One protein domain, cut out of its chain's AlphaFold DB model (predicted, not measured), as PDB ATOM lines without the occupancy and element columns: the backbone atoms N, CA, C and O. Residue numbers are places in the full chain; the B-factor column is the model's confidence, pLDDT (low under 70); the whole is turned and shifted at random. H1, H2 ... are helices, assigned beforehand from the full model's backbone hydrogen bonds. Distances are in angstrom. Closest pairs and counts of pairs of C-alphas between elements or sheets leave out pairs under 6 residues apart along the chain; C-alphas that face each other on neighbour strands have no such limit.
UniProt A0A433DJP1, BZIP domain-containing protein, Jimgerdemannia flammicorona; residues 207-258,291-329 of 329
ATOM      1  N   ASP A 207       5.969  39.945  51.057       90.31
ATOM      2  CA  ASP A 207       5.231  41.064  50.469       90.31
ATOM      3  C   ASP A 207       5.601  41.310  49.000       90.31
ATOM      4  O   ASP A 207       4.725  41.559  48.167       90.31
ATOM      5  N   GLU A 208       6.879  41.169  48.650       91.12
ATOM      6  CA  GLU A 208       7.366  41.259  47.272       91.12
ATOM      7  C   GLU A 208       6.845  40.097  46.412       91.12
ATOM      8  O   GLU A 208       6.364  40.315  45.298       91.12
ATOM      9  N   ILE A 209       6.825  38.873  46.953       88.94
ATOM     10  CA  ILE A 209       6.229  37.704  46.285       88.94
ATOM     11  C   ILE A 209       4.731  37.934  46.036       88.94
ATOM     12  O   ILE A 209       4.213  37.612  44.961       88.94
ATOM     13  N   LEU A 210       4.014  38.502  47.011       92.81
ATOM     14  CA  LEU A 210       2.585  38.775  46.880       92.81
ATOM     15  C   LEU A 210       2.305  39.883  45.857       92.81
ATOM     16  O   LEU A 210       1.388  39.743  45.040       92.81
ATOM     17  N   ALA A 211       3.093  40.959  45.869       91.88
ATOM     18  CA  ALA A 211       3.006  42.038  44.890       91.88
ATOM     19  C   ALA A 211       3.277  41.520  43.470       91.88
ATOM     20  O   ALA A 211       2.500  41.785  42.547       91.88
ATOM     21  N   GLU A 212       4.303  40.684  43.309       92.06
ATOM     22  CA  GLU A 212       4.626  40.033  42.045       92.06
ATOM     23  C   GLU A 212       3.490  39.115  41.570       92.06
ATOM     24  O   GLU A 212       3.089  39.150  40.402       92.06
ATOM     25  N   LYS A 213       2.897  38.325  42.474       95.12
ATOM     26  CA  LYS A 213       1.748  37.464  42.158       95.12
ATOM     27  C   LYS A 213       0.534  38.283  41.716       95.12
ATOM     28  O   LYS A 213      -0.107  37.915  40.730       95.12
ATOM     29  N   ARG A 214       0.229  39.399  42.391       94.25
ATOM     30  CA  ARG A 214      -0.847  40.326  41.993       94.25
ATOM     31  C   ARG A 214      -0.588  40.906  40.608       94.25
ATOM     32  O   ARG A 214      -1.492  40.890  39.777       94.25
ATOM     33  N   ARG A 215       0.649  41.325  40.321       95.38
ATOM     34  CA  ARG A 215       1.054  41.824  38.999       95.38
ATOM     35  C   ARG A 215       0.842  40.774  37.908       95.38
ATOM     36  O   ARG A 215       0.226  41.061  36.882       95.38
ATOM     37  N   ARG A 216       1.290  39.535  38.138       92.81
ATOM     38  CA  ARG A 216       1.108  38.424  37.188       92.81
ATOM     39  C   ARG A 216      -0.363  38.070  36.986       92.81
ATOM     40  O   ARG A 216      -0.774  37.828  35.855       92.81
ATOM     41  N   ASN A 217      -1.164  38.065  38.050       90.69
ATOM     42  CA  ASN A 217      -2.590  37.755  37.968       90.69
ATOM     43  C   ASN A 217      -3.386  38.866  37.254       90.69
ATOM     44  O   ASN A 217      -4.240  38.568  36.419       90.69
ATOM     45  N   ALA A 218      -3.041  40.136  37.487       93.69
ATOM     46  CA  ALA A 218      -3.588  41.270  36.743       93.69
ATOM     47  C   ALA A 218      -3.266  41.163  35.240       93.69
ATOM     48  O   ALA A 218      -4.160  41.272  34.403       93.69
ATOM     49  N   GLY A 219      -2.019  40.834  34.885       94.88
ATOM     50  CA  GLY A 219      -1.641  40.594  33.488       94.88
ATOM     51  C   GLY A 219      -2.364  39.395  32.863       94.88
ATOM     52  O   GLY A 219      -2.835  39.462  31.727       94.88
ATOM     53  N   ALA A 220      -2.505  38.292  33.602       93.50
ATOM     54  CA  ALA A 220      -3.200  37.099  33.122       93.50
ATOM     55  C   ALA A 220      -4.701  37.351  32.892       93.50
ATOM     56  O   ALA A 220      -5.244  36.942  31.862       93.50
ATOM     57  N   SER A 221      -5.359  38.050  33.821       90.19
ATOM     58  CA  SER A 221      -6.781  38.391  33.721       90.19
ATOM     59  C   SER A 221      -7.063  39.393  32.599       90.19
ATOM     60  O   SER A 221      -8.053  39.216  31.886       90.19
ATOM     61  N   ALA A 222      -6.174  40.362  32.352       95.38
ATOM     62  CA  ALA A 222      -6.253  41.248  31.188       95.38
ATOM     63  C   ALA A 222      -6.205  40.456  29.870       95.38
ATOM     64  O   ALA A 222      -7.139  40.522  29.072       95.38
ATOM     65  N   ARG A 223      -5.200  39.584  29.694       94.88
ATOM     66  CA  ARG A 223      -5.071  38.750  28.481       94.88
ATOM     67  C   ARG A 223      -6.259  37.810  28.274       94.88
ATOM     68  O   ARG A 223      -6.612  37.489  27.141       94.88
ATOM     69  N   PHE A 224      -6.861  37.319  29.355       95.44
ATOM     70  CA  PHE A 224      -8.046  36.472  29.266       95.44
ATOM     71  C   PHE A 224      -9.278  37.257  28.800       95.44
ATOM     72  O   PHE A 224     -10.024  36.767  27.950       95.44
ATOM     73  N   ARG A 225      -9.464  38.481  29.309       95.38
ATOM     74  CA  ARG A 225     -10.514  39.399  28.847       95.38
ATOM     75  C   ARG A 225     -10.321  39.760  27.373       95.38
ATOM     76  O   ARG A 225     -11.284  39.654  26.619       95.38
ATOM     77  N   ASP A 226      -9.094  40.049  26.948       97.56
ATOM     78  CA  ASP A 226      -8.786  40.353  25.545       97.56
ATOM     79  C   ASP A 226      -9.096  39.176  24.619       97.56
ATOM     80  O   ASP A 226      -9.806  39.342  23.630       97.56
ATOM     81  N   ARG A 227      -8.660  37.955  24.967       97.44
ATOM     82  CA  ARG A 227      -8.985  36.747  24.183       97.44
ATOM     83  C   ARG A 227     -10.480  36.440  24.150       97.44
ATOM     84  O   ARG A 227     -10.972  35.890  23.168       97.44
ATOM     85  N   ARG A 228     -11.217  36.739  25.225       98.06
ATOM     86  CA  ARG A 228     -12.680  36.608  25.229       98.06
ATOM     87  C   ARG A 228     -13.304  37.606  24.252       98.06
ATOM     88  O   ARG A 228     -14.072  37.181  23.400       98.06
ATOM     89  N   LYS A 229     -12.914  38.879  24.330       97.12
ATOM     90  CA  LYS A 229     -13.403  39.945  23.445       97.12
ATOM     91  C   LYS A 229     -13.012  39.718  21.982       97.12
ATOM     92  O   LYS A 229     -13.747  40.081  21.074       97.12
ATOM     93  N   GLN A 230     -11.853  39.114  21.734       97.75
ATOM     94  CA  GLN A 230     -11.441  38.709  20.393       97.75
ATOM     95  C   GLN A 230     -12.351  37.611  19.832       97.75
ATOM     96  O   GLN A 230     -12.882  37.788  18.745       97.75
ATOM     97  N   ARG A 231     -12.593  36.532  20.588       97.25
ATOM     98  CA  ARG A 231     -13.502  35.456  20.152       97.25
ATOM     99  C   ARG A 231     -14.932  35.939  19.919       97.25
ATOM    100  O   ARG A 231     -15.605  35.440  19.029       97.25
ATOM    101  N   GLU A 232     -15.394  36.893  20.721       96.25
ATOM    102  CA  GLU A 232     -16.703  37.518  20.533       96.25
ATOM    103  C   GLU A 232     -16.783  38.275  19.201       96.25
ATOM    104  O   GLU A 232     -17.720  38.041  18.442       96.25
ATOM    105  N   ARG A 233     -15.767  39.085  18.874       96.94
ATOM    106  CA  ARG A 233     -15.675  39.769  17.572       96.94
ATOM    107  C   ARG A 233     -15.603  38.792  16.403       96.94
ATOM    108  O   ARG A 233     -16.381  38.916  15.474       96.94
ATOM    109  N   GLU A 234     -14.747  37.775  16.481       96.00
ATOM    110  CA  GLU A 234     -14.625  36.760  15.420       96.00
ATOM    111  C   GLU A 234     -15.951  36.020  15.169       96.00
ATOM    112  O   GLU A 234     -16.293  35.715  14.026       96.00
ATOM    113  N   ASN A 235     -16.724  35.744  16.225       95.31
ATOM    114  CA  ASN A 235     -18.054  35.157  16.083       95.31
ATOM    115  C   ASN A 235     -19.062  36.135  15.466       95.31
ATOM    116  O   ASN A 235     -19.846  35.709  14.624       95.31
ATOM    117  N   GLN A 236     -19.046  37.410  15.864       96.38
ATOM    118  CA  GLN A 236     -19.897  38.444  15.265       96.38
ATOM    119  C   GLN A 236     -19.599  38.598  13.769       96.38
ATOM    120  O   GLN A 236     -20.508  38.438  12.959       96.38
ATOM    121  N   ASP A 237     -18.326  38.752  13.396       95.56
ATOM    122  CA  ASP A 237     -17.885  38.856  11.999       95.56
ATOM    123  C   ASP A 237     -18.328  37.633  11.174       95.56
ATOM    124  O   ASP A 237     -18.750  37.744  10.019       95.56
ATOM    125  N   ARG A 238     -18.268  36.432  11.772       96.38
ATOM    126  CA  ARG A 238     -18.723  35.196  11.126       96.38
ATOM    127  C   ARG A 238     -20.237  35.170  10.927       96.38
ATOM    128  O   ARG A 238     -20.681  34.711   9.875       96.38
ATOM    129  N   CYS A 239     -21.018  35.621  11.906       96.06
ATOM    130  CA  CYS A 239     -22.468  35.728  11.772       96.06
ATOM    131  C   CYS A 239     -22.838  36.712  10.658       96.06
ATOM    132  O   CYS A 239     -23.573  36.331   9.753       96.06
ATOM    133  N   GLU A 240     -22.247  37.908  10.646       96.56
ATOM    134  CA  GLU A 240     -22.491  38.916   9.606       96.56
ATOM    135  C   GLU A 240     -22.129  38.405   8.203       96.56
ATOM    136  O   GLU A 240     -22.854  38.628   7.229       96.56
ATOM    137  N   TYR A 241     -21.010  37.685   8.079       96.56
ATOM    138  CA  TYR A 241     -20.625  37.053   6.818       96.56
ATOM    139  C   TYR A 241     -21.661  36.020   6.355       96.56
ATOM    140  O   TYR A 241     -22.020  35.989   5.176       96.56
ATOM    141  N   LEU A 242     -22.143  35.173   7.269       95.75
ATOM    142  CA  LEU A 242     -23.147  34.159   6.953       95.75
ATOM    143  C   LEU A 242     -24.488  34.791   6.575       95.75
ATOM    144  O   LEU A 242     -25.085  34.359   5.596       95.75
ATOM    145  N   GLU A 243     -24.925  35.831   7.280       96.50
ATOM    146  CA  GLU A 243     -26.142  36.584   6.957       96.50
ATOM    147  C   GLU A 243     -26.062  37.197   5.557       96.50
ATOM    148  O   GLU A 243     -26.966  37.007   4.741       96.50
ATOM    149  N   ARG A 244     -24.936  37.843   5.222       96.81
ATOM    150  CA  ARG A 244     -24.704  38.372   3.870       96.81
ATOM    151  C   ARG A 244     -24.747  37.263   2.824       96.81
ATOM    152  O   ARG A 244     -25.360  37.431   1.773       96.81
ATOM    153  N   ARG A 245     -24.124  36.117   3.108       96.88
ATOM    154  CA  ARG A 245     -24.082  34.990   2.173       96.88
ATOM    155  C   ARG A 245     -25.455  34.357   1.962       96.88
ATOM    156  O   ARG A 245     -25.769  33.973   0.838       96.88
ATOM    157  N   VAL A 246     -26.259  34.243   3.016       96.44
ATOM    158  CA  VAL A 246     -27.647  33.778   2.923       96.44
ATOM    159  C   VAL A 246     -28.457  34.749   2.071       96.44
ATOM    160  O   VAL A 246     -29.059  34.307   1.101       96.44
ATOM    161  N   ALA A 247     -28.368  36.057   2.325       95.19
ATOM    162  CA  ALA A 247     -29.066  37.065   1.528       95.19
ATOM    163  C   ALA A 247     -28.664  37.033   0.036       95.19
ATOM    164  O   ALA A 247     -29.511  37.152  -0.849       95.19
ATOM    165  N   GLU A 248     -27.377  36.832  -0.271       94.50
ATOM    166  CA  GLU A 248     -26.900  36.639  -1.650       94.50
ATOM    167  C   GLU A 248     -27.518  35.401  -2.313       94.50
ATOM    168  O   GLU A 248     -27.931  35.459  -3.473       94.50
ATOM    169  N   LEU A 249     -27.568  34.279  -1.590       93.69
ATOM    170  CA  LEU A 249     -28.123  33.024  -2.093       93.69
ATOM    171  C   LEU A 249     -29.640  33.099  -2.267       93.69
ATOM    172  O   LEU A 249     -30.148  32.628  -3.279       93.69
ATOM    173  N   GLU A 250     -30.352  33.719  -1.331       93.50
ATOM    174  CA  GLU A 250     -31.792  33.969  -1.429       93.50
ATOM    175  C   GLU A 250     -32.112  34.856  -2.631       93.50
ATOM    176  O   GLU A 250     -33.017  34.544  -3.404       93.50
ATOM    177  N   LYS A 251     -31.314  35.904  -2.867       92.19
ATOM    178  CA  LYS A 251     -31.443  36.746  -4.061       92.19
ATOM    179  C   LYS A 251     -31.185  35.957  -5.348       92.19
ATOM    180  O   LYS A 251     -31.924  36.107  -6.318       92.19
ATOM    181  N   ALA A 252     -30.150  35.117  -5.378       89.94
ATOM    182  CA  ALA A 252     -29.859  34.269  -6.534       89.94
ATOM    183  C   ALA A 252     -30.985  33.258  -6.801       89.94
ATOM    184  O   ALA A 252     -31.343  33.030  -7.957       89.94
ATOM    185  N   LEU A 253     -31.565  32.688  -5.741       90.19
ATOM    186  CA  LEU A 253     -32.701  31.780  -5.832       90.19
ATOM    187  C   LEU A 253     -33.943  32.501  -6.361       90.19
ATOM    188  O   LEU A 253     -34.555  31.998  -7.296       90.19
ATOM    189  N   ALA A 254     -34.257  33.691  -5.841       88.44
ATOM    190  CA  ALA A 254     -35.375  34.509  -6.307       88.44
ATOM    191  C   ALA A 254     -35.263  34.830  -7.807       88.44
ATOM    192  O   ALA A 254     -36.216  34.646  -8.556       88.44
ATOM    193  N   HIS A 255     -34.072  35.205  -8.289       83.62
ATOM    194  CA  HIS A 255     -33.844  35.418  -9.723       83.62
ATOM    195  C   HIS A 255     -33.991  34.139 -10.563       83.62
ATOM    196  O   HIS A 255     -34.411  34.215 -11.718       83.62
ATOM    197  N   ALA A 256     -33.655  32.971 -10.010       83.00
ATOM    198  CA  ALA A 256     -33.829  31.689 -10.689       83.00
ATOM    199  C   ALA A 256     -35.295  31.220 -10.711       83.00
ATOM    200  O   ALA A 256     -35.691  30.545 -11.657       83.00
ATOM    201  N   THR A 257     -36.097  31.569  -9.700       78.38
ATOM    202  CA  THR A 257     -37.525  31.222  -9.623       78.38
ATOM    203  C   THR A 257     -38.418  32.200 -10.382       78.38
ATOM    204  O   THR A 257     -39.374  31.764 -11.018       78.38
ATOM    205  N   ASP A 258     -38.090  33.497 -10.378       67.44
ATOM    206  CA  ASP A 258     -38.810  34.525 -11.149       67.44
ATOM    207  C   ASP A 258     -38.485  34.444 -12.648       67.44
ATOM    208  O   ASP A 258     -39.257  34.894 -13.499       67.44
ATOM    209  N   LEU A 291     -25.903  11.016   1.638       83.00
ATOM    210  CA  LEU A 291     -26.679  12.155   2.138       83.00
ATOM    211  C   LEU A 291     -27.481  11.791   3.388       83.00
ATOM    212  O   LEU A 291     -27.484  12.572   4.335       83.00
ATOM    213  N   ALA A 292     -28.102  10.611   3.419       83.56
ATOM    214  CA  ALA A 292     -28.835  10.130   4.588       83.56
ATOM    215  C   ALA A 292     -27.922  10.003   5.822       83.56
ATOM    216  O   ALA A 292     -28.279  10.483   6.895       83.56
ATOM    217  N   GLY A 293     -26.706   9.462   5.654       90.19
ATOM    218  CA  GLY A 293     -25.708   9.406   6.729       90.19
ATOM    219  C   GLY A 293     -25.314  10.795   7.241       90.19
ATOM    220  O   GLY A 293     -25.357  11.050   8.439       90.19
ATOM    221  N   ARG A 294     -25.044  11.741   6.332       92.06
ATOM    222  CA  ARG A 294     -24.723  13.130   6.710       92.06
ATOM    223  C   ARG A 294     -25.867  13.844   7.428       92.06
ATOM    224  O   ARG A 294     -25.601  14.670   8.295       92.06
ATOM    225  N   VAL A 295     -27.119  13.571   7.057       92.19
ATOM    226  CA  VAL A 295     -28.290  14.117   7.761       92.19
ATOM    227  C   VAL A 295     -28.368  13.542   9.174       92.19
ATOM    228  O   VAL A 295     -28.505  14.314  10.117       92.19
ATOM    229  N   SER A 296     -28.171  12.234   9.341       92.81
ATOM    230  CA  SER A 296     -28.153  11.592  10.663       92.81
ATOM    231  C   SER A 296     -27.026  12.120  11.569       92.81
ATOM    232  O   SER A 296     -27.245  12.394  12.755       92.81
ATOM    233  N   ASP A 297     -25.838  12.360  11.007       90.94
ATOM    234  CA  ASP A 297     -24.719  12.979  11.727       90.94
ATOM    235  C   ASP A 297     -25.059  14.409  12.177       90.94
ATOM    236  O   ASP A 297     -24.783  14.795  13.317       90.94
ATOM    237  N   LEU A 298     -25.696  15.197  11.303       96.31
ATOM    238  CA  LEU A 298     -26.131  16.560  11.615       96.31
ATOM    239  C   LEU A 298     -27.225  16.585  12.686       96.31
ATOM    240  O   LEU A 298     -27.155  17.405  13.599       96.31
ATOM    241  N   GLU A 299     -28.202  15.685  12.621       95.44
ATOM    242  CA  GLU A 299     -29.238  15.542  13.650       95.44
ATOM    243  C   GLU A 299     -28.611  15.224  15.013       95.44
ATOM    244  O   GLU A 299     -28.911  15.884  16.013       95.44
ATOM    245  N   THR A 300     -27.658  14.287  15.045       94.81
ATOM    246  CA  THR A 300     -26.902  13.943  16.257       94.81
ATOM    247  C   THR A 300     -26.125  15.147  16.794       94.81
ATOM    248  O   THR A 300     -26.132  15.419  18.000       94.81
ATOM    249  N   GLN A 301     -25.484  15.912  15.906       95.44
ATOM    250  CA  GLN A 301     -24.746  17.114  16.278       95.44
ATOM    251  C   GLN A 301     -25.670  18.186  16.874       95.44
ATOM    252  O   GLN A 301     -25.351  18.746  17.922       95.44
ATOM    253  N   VAL A 302     -26.835  18.429  16.267       97.00
ATOM    254  CA  VAL A 302     -27.829  19.394  16.762       97.00
ATOM    255  C   VAL A 302     -28.337  19.003  18.150       97.00
ATOM    256  O   VAL A 302     -28.393  19.853  19.044       97.00
ATOM    257  N   VAL A 303     -28.659  17.724  18.365       96.38
ATOM    258  CA  VAL A 303     -29.102  17.222  19.676       96.38
ATOM    259  C   VAL A 303     -28.014  17.423  20.728       96.38
ATOM    260  O   VAL A 303     -28.289  17.962  21.802       96.38
ATOM    261  N   ARG A 304     -26.763  17.074  20.411       94.31
ATOM    262  CA  ARG A 304     -25.627  17.274  21.316       94.31
ATOM    263  C   ARG A 304     -25.444  18.747  21.680       94.31
ATOM    264  O   ARG A 304     -25.358  19.075  22.863       94.31
ATOM    265  N   THR A 305     -25.429  19.640  20.692       94.81
ATOM    266  CA  THR A 305     -25.268  21.082  20.927       94.81
ATOM    267  C   THR A 305     -26.416  21.647  21.760       94.81
ATOM    268  O   THR A 305     -26.192  22.493  22.627       94.81
ATOM    269  N   ARG A 306     -27.646  21.160  21.566       95.12
ATOM    270  CA  ARG A 306     -28.792  21.548  22.394       95.12
ATOM    271  C   ARG A 306     -28.601  21.141  23.857       95.12
ATOM    272  O   ARG A 306     -28.811  21.976  24.735       95.12
ATOM    273  N   ILE A 307     -28.174  19.904  24.114       95.38
ATOM    274  CA  ILE A 307     -27.914  19.402  25.473       95.38
ATOM    275  C   ILE A 307     -26.805  20.219  26.145       95.38
ATOM    276  O   ILE A 307     -26.971  20.665  27.280       95.38
ATOM    277  N   GLU A 308     -25.698  20.466  25.442       93.00
ATOM    278  CA  GLU A 308     -24.582  21.279  25.946       93.00
ATOM    279  C   GLU A 308     -25.042  22.706  26.294       93.00
ATOM    280  O   GLU A 308     -24.711  23.227  27.363       93.00
ATOM    281  N   ARG A 309     -25.876  23.314  25.441       97.50
ATOM    282  CA  ARG A 309     -26.466  24.639  25.674       97.50
ATOM    283  C   ARG A 309     -27.372  24.658  26.908       97.50
ATOM    284  O   ARG A 309     -27.258  25.556  27.739       97.50
ATOM    285  N   GLU A 310     -28.266  23.684  27.046       95.38
ATOM    286  CA  GLU A 310     -29.158  23.568  28.210       95.38
ATOM    287  C   GLU A 310     -28.380  23.298  29.511       95.38
ATOM    288  O   GLU A 310     -28.758  23.787  30.578       95.38
ATOM    289  N   GLY A 311     -27.268  22.562  29.436       96.38
ATOM    290  CA  GLY A 311     -26.342  22.374  30.554       96.38
ATOM    291  C   GLY A 311     -25.652  23.676  30.972       96.38
ATOM    292  O   GLY A 311     -25.583  23.985  32.162       96.38
ATOM    293  N   ALA A 312     -25.201  24.479  30.004       95.69
ATOM    294  CA  ALA A 312     -24.595  25.779  30.273       95.69
ATOM    295  C   ALA A 312     -25.579  26.750  30.946       95.69
ATOM    296  O   ALA A 312     -25.216  27.387  31.934       95.69
ATOM    297  N   TYR A 313     -26.832  26.811  30.478       95.56
ATOM    298  CA  TYR A 313     -27.867  27.636  31.112       95.56
ATOM    299  C   TYR A 313     -28.161  27.213  32.552       95.56
ATOM    300  O   TYR A 313     -28.264  28.070  33.428       95.56
ATOM    301  N   ARG A 314     -28.233  25.902  32.827       96.81
ATOM    302  CA  ARG A 314     -28.381  25.399  34.203       96.81
ATOM    303  C   ARG A 314     -27.233  25.849  35.100       96.81
ATOM    304  O   ARG A 314     -27.487  26.353  36.187       96.81
ATOM    305  N   LYS A 315     -25.993  25.730  34.621       97.06
ATOM    306  CA  LYS A 315     -24.807  26.138  35.379       97.06
ATOM    307  C   LYS A 315     -24.769  27.643  35.654       97.06
ATOM    308  O   LYS A 315     -24.392  28.047  36.744       97.06
ATOM    309  N   ILE A 316     -25.159  28.469  34.683       96.56
ATOM    310  CA  ILE A 316     -25.261  29.923  34.880       96.56
ATOM    311  C   ILE A 316     -26.310  30.238  35.951       96.56
ATOM    312  O   ILE A 316     -26.005  30.966  36.885       96.56
ATOM    313  N   SER A 317     -27.493  29.623  35.873       96.88
ATOM    314  CA  SER A 317     -28.558  29.841  36.859       96.88
ATOM    315  C   SER A 317     -28.164  29.399  38.276       96.88
ATOM    316  O   SER A 317     -28.557  30.027  39.255       96.88
ATOM    317  N   GLU A 318     -27.379  28.328  38.408       96.19
ATOM    318  CA  GLU A 318     -26.838  27.881  39.697       96.19
ATOM    319  C   GLU A 318     -25.830  28.887  40.268       96.19
ATOM    320  O   GLU A 318     -25.958  29.290  41.422       96.19
ATOM    321  N   LEU A 319     -24.909  29.387  39.439       96.75
ATOM    322  CA  LEU A 319     -23.952  30.420  39.841       96.75
ATOM    323  C   LEU A 319     -24.639  31.739  40.217       96.75
ATOM    324  O   LEU A 319     -24.236  32.386  41.177       96.75
ATOM    325  N   GLU A 320     -25.688  32.140  39.498       95.69
ATOM    326  CA  GLU A 320     -26.482  33.328  39.838       95.69
ATOM    327  C   GLU A 320     -27.162  33.179  41.204       95.69
ATOM    328  O   GLU A 320     -27.187  34.130  41.986       95.69
ATOM    329  N   LYS A 321     -27.660  31.978  41.530       96.00
ATOM    330  CA  LYS A 321     -28.204  31.688  42.864       96.00
ATOM    331  C   LYS A 321     -27.122  31.765  43.934       96.00
ATOM    332  O   LYS A 321     -27.356  32.397  44.956       96.00
ATOM    333  N   GLU A 322     -25.958  31.156  43.718       94.56
ATOM    334  CA  GLU A 322     -24.842  31.212  44.673       94.56
ATOM    335  C   GLU A 322     -24.368  32.649  44.928       94.56
ATOM    336  O   GLU A 322     -24.142  33.028  46.077       94.56
ATOM    337  N   VAL A 323     -24.263  33.471  43.880       94.31
ATOM    338  CA  VAL A 323     -23.929  34.899  44.011       94.31
ATOM    339  C   VAL A 323     -25.007  35.628  44.813       94.31
ATOM    340  O   VAL A 323     -24.680  36.311  45.779       94.31
ATOM    341  N   SER A 324     -26.286  35.410  44.492       94.94
ATOM    342  CA  SER A 324     -27.400  36.017  45.229       94.94
ATOM    343  C   SER A 324     -27.445  35.607  46.706       94.94
ATOM    344  O   SER A 324     -27.854  36.413  47.535       94.94
ATOM    345  N   TRP A 325     -27.063  34.374  47.045       90.94
ATOM    346  CA  TRP A 325     -26.961  33.917  48.434       90.94
ATOM    347  C   TRP A 325     -25.815  34.594  49.182       90.94
ATOM    348  O   TRP A 325     -25.993  34.970  50.337       90.94
ATOM    349  N   ASN A 326     -24.662  34.768  48.532       89.50
ATOM    350  CA  ASN A 326     -23.514  35.441  49.138       89.50
ATOM    351  C   ASN A 326     -23.772  36.932  49.388       89.50
ATOM    352  O   ASN A 326     -23.277  37.453  50.376       89.50
ATOM    353  N   ASP A 327     -24.562  37.597  48.543       88.75
ATOM    354  CA  ASP A 327     -24.915  39.012  48.729       88.75
ATOM    355  C   ASP A 327     -25.911  39.247  49.886       88.75
ATOM    356  O   ASP A 327     -26.069  40.380  50.343       88.75
ATOM    357  N   MET A 328     -26.603  38.203  50.358       81.12
ATOM    358  CA  MET A 328     -27.526  38.283  51.502       81.12
ATOM    359  C   MET A 328     -26.857  38.049  52.865       81.12
ATOM    360  O   MET A 328     -27.503  38.290  53.888       81.12
ATOM    361  N   LEU A 329     -25.619  37.547  52.891       75.44
ATOM    362  CA  LEU A 329     -24.841  37.273  54.109       75.44
ATOM    363  C   LEU A 329     -23.918  38.446  54.454       75.44
ATOM    364  O   LEU A 329     -23.807  38.740  55.665       75.44
TER     365      LEU A 329
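AT A GLANCE: This is residues 207 to 258 and 291 to 329 of the 329 residues of the protein "BZIP domain-containing protein" of Jimgerdemannia flammicorona (UniProt A0A433DJP1). Two long, straight helices, H1 and H2, pass each other as a slanted X with open space between them, running roughly opposite ways. The longer, H1, makes the length of the whole. The printed part has 91 residues with two named helices, H1 then H2, and no named strand; the class is all helix. The whole is extended, with a radius of gyration of the C-alphas of 22.7 A and spans of 75 by 29 by 27 A.

IN THESE COORDINATES: Find C-alpha 207 at (5.231, 41.064, 50.469); from there H1, residues 207 to 258, runs 76.0 A to C-alpha 258 at (-38.810, 34.525, -11.149). H2, residues 291 to 326, runs 52.5 A and ends at C-alpha 326 at (-23.514, 35.441, 49.138).

HOW THE PARTS SIT: H1 and H2 are apart, with no C-alpha of the one within 8 A of the other. In both, every O i to N i+4 pair is within hydrogen-bond range.

THE WHOLE: Residues 259 to 290 are not printed; C-alphas 258 and 291 are 28.7 A apart across this cut. The chain ends at Leu 329. Mean pLDDT of the printed part is 93.2; residue 258 is under 70.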